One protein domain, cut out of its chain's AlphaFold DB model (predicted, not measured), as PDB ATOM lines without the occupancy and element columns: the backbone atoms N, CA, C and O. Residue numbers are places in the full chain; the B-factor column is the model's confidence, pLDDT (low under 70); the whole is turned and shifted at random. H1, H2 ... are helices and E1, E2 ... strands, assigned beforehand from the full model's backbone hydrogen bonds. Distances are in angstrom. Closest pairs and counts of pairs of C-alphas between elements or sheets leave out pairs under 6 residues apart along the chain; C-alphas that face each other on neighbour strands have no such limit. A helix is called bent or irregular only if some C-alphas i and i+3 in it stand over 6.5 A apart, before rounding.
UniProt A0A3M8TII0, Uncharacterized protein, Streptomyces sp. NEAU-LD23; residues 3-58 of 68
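AT A GLANCE: This is residues 3 to 58 of the 68 residues of an uncharacterized protein of Streptomyces sp. NEAU-LD23 (UniProt A0A3M8TII0). A strongly twisted four-stranded sheet makes the body, its long hairpin E3 and E4 sharply bent in E3; the loop-rich stretch between E2 and E3 holds one short helix, H1, grazing the sheet. The printed part has 56 residues, with E1, E2, H1, E3, E4 in that order along the chain; of the 31 residues in named elements strands hold 27, the class being mostly strand, and the mixed sheet's order is E2 E1 E4 E3. It is compact, radius of gyration of the C-alphas 10.8 A, spanning 29 by 25 by 18 A.

IN THESE COORDINATES: E4, residues 50 to 57, spans 21.3 A, ending at C-alpha 57 (-27.807, 22.322, -70.887). E3, residues 38 to 47, spans 20.2 A. E1, residues 3 to 7, spans 13.3 A from C-alpha 3 (-27.504, 36.508, -79.792). E2 is residues 17 to 20, H1 residues 28 to 31.

HOW THE PARTS SIT: Inner strands E1 and E4 are parallel, at 40 degrees; N 5 and O 53, 2.9 A, are within hydrogen-bond range, as are N 45 and O 52, 2.8 A, in the antiparallel hairpin E3 and E4, and N 4 and O 18, 3.0 A, in the antiparallel hairpin E1 and E2. E3 bends by 91 degrees at residue 42. E2, H1, E3 form a split strand-helix-strand unit, two strands of one sheet with a helix between them along the chain and with E1 and E4 between them in the sheet, and its crossover is right-handed. H1 is only just on the sheet, with 5 pairs of C-alphas within 10 A, and is too short for an O i to N i+4 pair.

THE WHOLE: The printed part has no cut; the farthest C-alphas, of Glu 36 and His 49, are 30.0 A apart. No link is long. Residues 8 to 16 and 20 to 37 have pLDDT under 70.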
ATOM      1  N   HIS A   3     -28.355  37.649 -79.467       78.94
ATOM      2  CA  HIS A   3     -27.504  36.508 -79.792       78.94
ATOM      3  C   HIS A   3     -27.510  35.491 -78.649       78.94
ATOM      4  O   HIS A   3     -27.458  35.867 -77.479       78.94
ATOM      5  N   ILE A   4     -27.587  34.202 -78.978       79.69
ATOM      6  CA  ILE A   4     -27.676  33.107 -78.000       79.69
ATOM      7  C   ILE A   4     -26.477  32.175 -78.133       79.69
ATOM      8  O   ILE A   4     -26.110  31.787 -79.244       79.69
ATOM      9  N   TYR A   5     -25.895  31.796 -76.997       81.12
ATOM     10  CA  TYR A   5     -24.792  30.848 -76.894       81.12
ATOM     11  C   TYR A   5     -25.133  29.697 -75.944       81.12
ATOM     12  O   TYR A   5     -25.658  29.930 -74.859       81.12
ATOM     13  N   PHE A   6     -24.778  28.466 -76.318       79.00
ATOM     14  CA  PHE A   6     -25.006  27.273 -75.499       79.00
ATOM     15  C   PHE A   6     -23.726  26.809 -74.788       79.00
ATOM     16  O   PHE A   6     -22.788  26.317 -75.417       79.00
ATOM     17  N   GLU A   7     -23.695  26.931 -73.462       73.25
ATOM     18  CA  GLU A   7     -22.635  26.426 -72.588       73.25
ATOM     19  C   GLU A   7     -22.863  24.934 -72.276       73.25
ATOM     20  O   GLU A   7     -23.930  24.534 -71.807       73.25
ATOM     21  N   GLY A   8     -21.855  24.099 -72.561       67.31
ATOM     22  CA  GLY A   8     -21.961  22.631 -72.505       67.31
ATOM     23  C   GLY A   8     -22.462  21.983 -73.803       67.31
ATOM     24  O   GLY A   8     -22.529  20.759 -73.882       67.31
ATOM     25  N   GLY A   9     -22.750  22.796 -74.825       64.19
ATOM     26  CA  GLY A   9     -23.250  22.353 -76.122       64.19
ATOM     27  C   GLY A   9     -24.722  21.938 -76.109       64.19
ATOM     28  O   GLY A   9     -25.403  21.987 -75.089       64.19
ATOM     29  N   ALA A  10     -25.213  21.538 -77.279       64.31
ATOM     30  CA  ALA A  10     -26.458  20.819 -77.453       64.31
ATOM     31  C   ALA A  10     -26.375  19.454 -76.737       64.31
ATOM     32  O   ALA A  10     -25.318  19.072 -76.247       64.31
ATOM     33  N   ARG A  11     -27.456  18.666 -76.721       61.41
ATOM     34  CA  ARG A  11     -27.569  17.362 -76.033       61.41
ATOM     35  C   ARG A  11     -26.379  16.409 -76.278       61.41
ATOM     36  O   ARG A  11     -26.139  15.514 -75.478       61.41
ATOM     37  N   ASN A  12     -25.650  16.592 -77.378       64.75
ATOM     38  CA  ASN A  12     -24.476  15.826 -77.799       64.75
ATOM     39  C   ASN A  12     -23.114  16.534 -77.572       64.75
ATOM     40  O   ASN A  12     -22.115  16.107 -78.142       64.75
ATOM     41  N   GLY A  13     -23.058  17.633 -76.816       62.06
ATOM     42  CA  GLY A  13     -21.841  18.415 -76.563       62.06
ATOM     43  C   GLY A  13     -21.439  19.385 -77.681       62.06
ATOM     44  O   GLY A  13     -20.396  20.030 -77.586       62.06
ATOM     45  N   THR A  14     -22.242  19.531 -78.741       65.75
ATOM     46  CA  THR A  14     -21.917  20.429 -79.867       65.75
ATOM     47  C   THR A  14     -22.316  21.867 -79.558       65.75
ATOM     48  O   THR A  14     -23.465  22.130 -79.232       65.75
ATOM     49  N   THR A  15     -21.413  22.836 -79.684       67.94
ATOM     50  CA  THR A  15     -21.775  24.251 -79.480       67.94
ATOM     51  C   THR A  15     -22.641  24.760 -80.636       67.94
ATOM     52  O   THR A  15     -22.295  24.553 -81.794       67.94
ATOM     53  N   ALA A  16     -23.737  25.455 -80.324       68.38
ATOM     54  CA  ALA A  16     -24.574  26.148 -81.301       68.38
ATOM     55  C   ALA A  16     -24.691  27.634 -80.941       68.38
ATOM     56  O   ALA A  16     -24.595  28.008 -79.769       68.38
ATOM     57  N   SER A  17     -24.904  28.477 -81.947       72.19
ATOM     58  CA  SER A  17     -25.174  29.902 -81.786       72.19
ATOM     59  C   SER A  17     -26.333  30.315 -82.685       72.19
ATOM     60  O   SER A  17     -26.458  29.833 -83.809       72.19
ATOM     61  N   TRP A  18     -27.204  31.181 -82.169       72.19
ATOM     62  CA  TRP A  18     -28.416  31.613 -82.865       72.19
ATOM     63  C   TRP A  18     -28.542  33.131 -82.834       72.19
ATOM     64  O   TRP A  18     -28.186  33.773 -81.843       72.19
ATOM     65  N   ASN A  19     -29.077  33.679 -83.921       71.69
ATOM     66  CA  ASN A  19     -29.383  35.093 -84.070       71.69
ATOM     67  C   ASN A  19     -30.904  35.263 -84.077       71.69
ATOM     68  O   ASN A  19     -31.565  34.750 -84.977       71.69
ATOM     69  N   LEU A  20     -31.449  35.974 -83.092       68.62
ATOM     70  CA  LEU A  20     -32.879  36.260 -82.999       68.62
ATOM     71  C   LEU A  20     -33.168  37.736 -83.254       68.62
ATOM     72  O   LEU A  20     -32.391  38.624 -82.874       68.62
ATOM     73  N   GLU A  21     -34.323  37.997 -83.860       67.75
ATOM     74  CA  GLU A  21     -34.833  39.354 -83.985       67.75
ATOM     75  C   GLU A  21     -35.081  39.967 -82.594       67.75
ATOM     76  O   GLU A  21     -35.523  39.280 -81.667       67.75
ATOM     77  N   PRO A  22     -34.747  41.252 -82.397       59.12
ATOM     78  CA  PRO A  22     -35.026  41.931 -81.137       59.12
ATOM     79  C   PRO A  22     -36.538  41.967 -80.868       59.12
ATOM     80  O   PRO A  22     -37.308  42.356 -81.737       59.12
ATOM     81  N   GLY A  23     -36.951  41.579 -79.659       54.56
ATOM     82  CA  GLY A  23     -38.368  41.489 -79.283       54.56
ATOM     83  C   GLY A  23     -39.038  40.159 -79.637       54.56
ATOM     84  O   GLY A  23     -40.208  39.988 -79.313       54.56
ATOM     85  N   ALA A  24     -38.316  39.210 -80.248       58.12
ATOM     86  CA  ALA A  24     -38.782  37.833 -80.321       58.12
ATOM     87  C   ALA A  24     -38.958  37.303 -78.893       58.12
ATOM     88  O   ALA A  24     -37.976  37.151 -78.157       58.12
ATOM     89  N   ASP A  25     -40.208  37.049 -78.509       52.34
ATOM     90  CA  ASP A  25     -40.498  36.335 -77.278       52.34
ATOM     91  C   ASP A  25     -39.817  34.973 -77.369       52.34
ATOM     92  O   ASP A  25     -40.117  34.144 -78.236       52.34
ATOM     93  N   ILE A  26     -38.858  34.757 -76.475       56.78
ATOM     94  CA  ILE A  26     -38.214  33.463 -76.302       56.78
ATOM     95  C   ILE A  26     -39.225  32.593 -75.555       56.78
ATOM     96  O   ILE A  26     -39.121  32.394 -74.348       56.78
ATOM     97  N   TYR A  27     -40.250  32.121 -76.263       52.06
ATOM     98  CA  TYR A  27     -41.007  30.969 -75.805       52.06
ATOM     99  C   TYR A  27     -40.078  29.775 -75.963       52.06
ATOM    100  O   TYR A  27     -39.653  29.459 -77.081       52.06
ATOM    101  N   ASP A  28     -39.723  29.157 -74.838       54.41
ATOM    102  CA  ASP A  28     -38.733  28.083 -74.793       54.41
ATOM    103  C   ASP A  28     -39.042  26.947 -75.813       54.41
ATOM    104  O   ASP A  28     -38.151  26.279 -76.331       54.41
ATOM    105  N   ASP A  29     -40.306  26.794 -76.211       50.44
ATOM    106  CA  ASP A  29     -40.837  25.668 -76.985       50.44
ATOM    107  C   ASP A  29     -40.344  25.504 -78.435       50.44
ATOM    108  O   ASP A  29     -40.421  24.392 -78.975       50.44
ATOM    109  N   ASN A  30     -39.849  26.563 -79.092       50.22
ATOM    110  CA  ASN A  30     -39.481  26.501 -80.520       50.22
ATOM    111  C   ASN A  30     -37.972  26.472 -80.796       50.22
ATOM    112  O   ASN A  30     -37.558  25.924 -81.816       50.22
ATOM    113  N   ILE A  31     -37.152  27.025 -79.901       58.22
ATOM    114  CA  ILE A  31     -35.683  27.022 -80.035       58.22
ATOM    115  C   ILE A  31     -35.084  25.863 -79.233       58.22
ATOM    116  O   ILE A  31     -34.113  25.235 -79.659       58.22
ATOM    117  N   PHE A  32     -35.694  25.530 -78.094       61.12
ATOM    118  CA  PHE A  32     -35.264  24.449 -77.227       61.12
ATOM    119  C   PHE A  32     -36.204  23.268 -77.470       61.12
ATOM    120  O   PHE A  32     -37.320  23.196 -76.978       61.12
ATOM    121  N   ARG A  33     -35.784  22.322 -78.311       54.50
ATOM    122  CA  ARG A  33     -36.465  21.029 -78.457       54.50
ATOM    123  C   ARG A  33     -35.510  19.948 -77.959       54.50
ATOM    124  O   ARG A  33     -34.487  19.716 -78.606       54.50
ATOM    125  N   PRO A  34     -35.819  19.264 -76.844       55.84
ATOM    126  CA  PRO A  34     -36.935  19.479 -75.913       55.84
ATOM    127  C   PRO A  34     -36.789  20.767 -75.070       55.84
ATOM    128  O   PRO A  34     -35.662  21.089 -74.681       55.84
ATOM    129  N   PRO A  35     -37.904  21.453 -74.744       56.91
ATOM    130  CA  PRO A  35     -37.901  22.756 -74.055       56.91
ATOM    131  C   PRO A  35     -37.336  22.704 -72.642       56.91
ATOM    132  O   PRO A  35     -36.828  23.683 -72.114       56.91
ATOM    133  N   GLU A  36     -37.349  21.522 -72.042       59.53
ATOM    134  CA  GLU A  36     -36.997  21.331 -70.641       59.53
ATOM    135  C   GLU A  36     -35.483  21.162 -70.404       59.53
ATOM    136  O   GLU A  36     -35.043  21.042 -69.261       59.53
ATOM    137  N   LEU A  37     -34.675  21.105 -71.472       69.19
ATOM    138  CA  LEU A  37     -33.264  20.715 -71.394       69.19
ATOM    139  C   LEU A  37     -32.273  21.877 -71.322       69.19
ATOM    140  O   LEU A  37     -31.099  21.626 -71.057       69.19
ATOM    141  N   TYR A  38     -32.691  23.119 -71.566       74.00
ATOM    142  CA  TYR A  38     -31.786  24.267 -71.523       74.00
ATOM    143  C   TYR A  38     -32.374  25.387 -70.690       74.00
ATOM    144  O   TYR A  38     -33.543  25.724 -70.817       74.00
ATOM    145  N   ARG A  39     -31.538  25.981 -69.842       75.12
ATOM    146  CA  ARG A  39     -31.923  27.106 -68.994       75.12
ATOM    147  C   ARG A  39     -31.125  28.334 -69.367       75.12
ATOM    148  O   ARG A  39     -29.901  28.263 -69.502       75.12
ATOM    149  N   ARG A  40     -31.815  29.466 -69.488       78.44
ATOM    150  CA  ARG A  40     -31.163  30.771 -69.562       78.44
ATOM    151  C   ARG A  40     -30.367  31.003 -68.282       78.44
ATOM    152  O   ARG A  40     -30.867  30.773 -67.183       78.44
ATOM    153  N   THR A  41     -29.139  31.470 -68.437       78.75
ATOM    154  CA  THR A  41     -28.291  31.893 -67.322       78.75
ATOM    155  C   THR A  41     -28.275  33.419 -67.221       78.75
ATOM    156  O   THR A  41     -28.707  34.131 -68.130       78.75
ATOM    157  N   ASP A  42     -27.755  33.923 -66.113       83.06
ATOM    158  CA  ASP A  42     -27.430  35.331 -65.876       83.06
ATOM    159  C   ASP A  42     -26.120  35.771 -66.557       83.06
ATOM    160  O   ASP A  42     -25.732  36.934 -66.473       83.06
ATOM    161  N   ARG A  43     -25.438  34.859 -67.259       81.00
ATOM    162  CA  ARG A  43     -24.155  35.118 -67.914       81.00
ATOM    163  C   ARG A  43     -24.331  35.624 -69.340       81.00
ATOM    164  O   ARG A  43     -25.217  35.186 -70.083       81.00
ATOM    165  N   THR A  44     -23.384  36.457 -69.756       85.25
ATOM    166  CA  THR A  44     -23.146  36.790 -71.161       85.25
ATOM    167  C   THR A  44     -21.764  36.309 -71.602       85.25
ATOM    168  O   THR A  44     -20.867  36.083 -70.786       85.25
ATOM    169  N   LYS A  45     -21.592  36.082 -72.907       84.38
ATOM    170  CA  LYS A  45     -20.318  35.688 -73.520       84.38
ATOM    171  C   LYS A  45     -20.072  36.525 -74.762       84.38
ATOM    172  O   LYS A  45     -20.948  36.611 -75.611       84.38
ATOM    173  N   VAL A  46     -18.878  37.094 -74.902       88.31
ATOM    174  CA  VAL A  46     -18.497  37.860 -76.098       88.31
ATOM    175  C   VAL A  46     -17.688  36.974 -77.047       88.31
ATOM    176  O   VAL A  46     -16.695  36.376 -76.637       88.31
ATOM    177  N   ILE A  47     -18.103  36.882 -78.314       83.44
ATOM    178  CA  ILE A  47     -17.397  36.142 -79.374       83.44
ATOM    179  C   ILE A  47     -17.335  37.037 -80.607       83.44
ATOM    180  O   ILE A  47     -18.369  37.476 -81.097       83.44
ATOM    181  N   GLY A  48     -16.129  37.327 -81.104       86.00
ATOM    182  CA  GLY A  48     -15.962  38.127 -82.324       86.00
ATOM    183  C   GLY A  48     -16.682  39.481 -82.274       86.00
ATOM    184  O   GLY A  48     -17.292  39.872 -83.261       86.00
ATOM    185  N   HIS A  49     -16.631  40.168 -81.125       87.44
ATOM    186  CA  HIS A  49     -17.294  41.457 -80.844       87.44
ATOM    187  C   HIS A  49     -18.819  41.425 -80.685       87.44
ATOM    188  O   HIS A  49     -19.434  42.472 -80.498       87.44
ATOM    189  N   VAL A  50     -19.428  40.243 -80.699       86.25
ATOM    190  CA  VAL A  50     -20.863  40.068 -80.477       86.25
ATOM    191  C   VAL A  50     -21.093  39.540 -79.064       86.25
ATOM    192  O   VAL A  50     -20.455  38.568 -78.660       86.25
ATOM    193  N   GLU A  51     -21.984  40.178 -78.303       85.81
ATOM    194  CA  GLU A  51     -22.408  39.703 -76.983       85.81
ATOM    195  C   GLU A  51     -23.570  38.713 -77.113       85.81
ATOM    196  O   GLU A  51     -24.595  39.007 -77.729       85.81
ATOM    197  N   TYR A  52     -23.404  37.541 -76.504       84.81
ATOM    198  CA  TYR A  52     -24.370  36.452 -76.478       84.81
ATOM    199  C   TYR A  52     -24.920  36.259 -75.069       84.81
ATOM    200  O   TYR A  52     -24.164  36.221 -74.099       84.81
ATOM    201  N   VAL A  53     -26.223  36.027 -74.962       84.06
ATOM    202  CA  VAL A  53     -26.853  35.486 -73.755       84.06
ATOM    203  C   VAL A  53     -26.526  34.000 -73.662       84.06
ATOM    204  O   VAL A  53     -26.668  33.265 -74.643       84.06
ATOM    205  N   VAL A  54     -26.094  33.548 -72.486       83.00
ATOM    206  CA  VAL A  54     -25.690  32.157 -72.289       83.00
ATOM    207  C   VAL A  54     -26.862  31.315 -71.789       83.00
ATOM    208  O   VAL A  54     -27.510  31.638 -70.793       83.00
ATOM    209  N   PHE A  55     -27.090  30.198 -72.466       81.62
ATOM    210  CA  PHE A  55     -27.987  29.123 -72.066       81.62
ATOM    211  C   PHE A  55     -27.157  27.894 -71.729       81.62
ATOM    212  O   PHE A  55     -26.155  27.620 -72.384       81.62
ATOM    213  N   ARG A  56     -27.567  27.138 -70.718       79.56
ATOM    214  CA  ARG A  56     -26.855  25.942 -70.271       79.56
ATOM    215  C   ARG A  56     -27.738  24.717 -70.416       79.56
ATOM    216  O   ARG A  56     -28.901  24.758 -70.022       79.56
ATOM    217  N   TYR A  57     -27.161  23.631 -70.928       76.12
ATOM    218  CA  TYR A  57     -27.807  22.322 -70.887       76.12
ATOM    219  C   TYR A  57     -27.972  21.864 -69.430       76.12
ATOM    220  O   TYR A  57     -26.988  21.697 -68.702       76.12
ATOM    221  N   ASP A  58     -29.217  21.680 -69.007       73.81
ATOM    222  CA  ASP A  58     -29.614  21.201 -67.687       73.81
ATOM    223  C   ASP A  58     -30.614  20.039 -67.837       73.81
ATOM    224  O   ASP A  58     -31.830  20.237 -67.777       73.81
TER     225      ASP A  58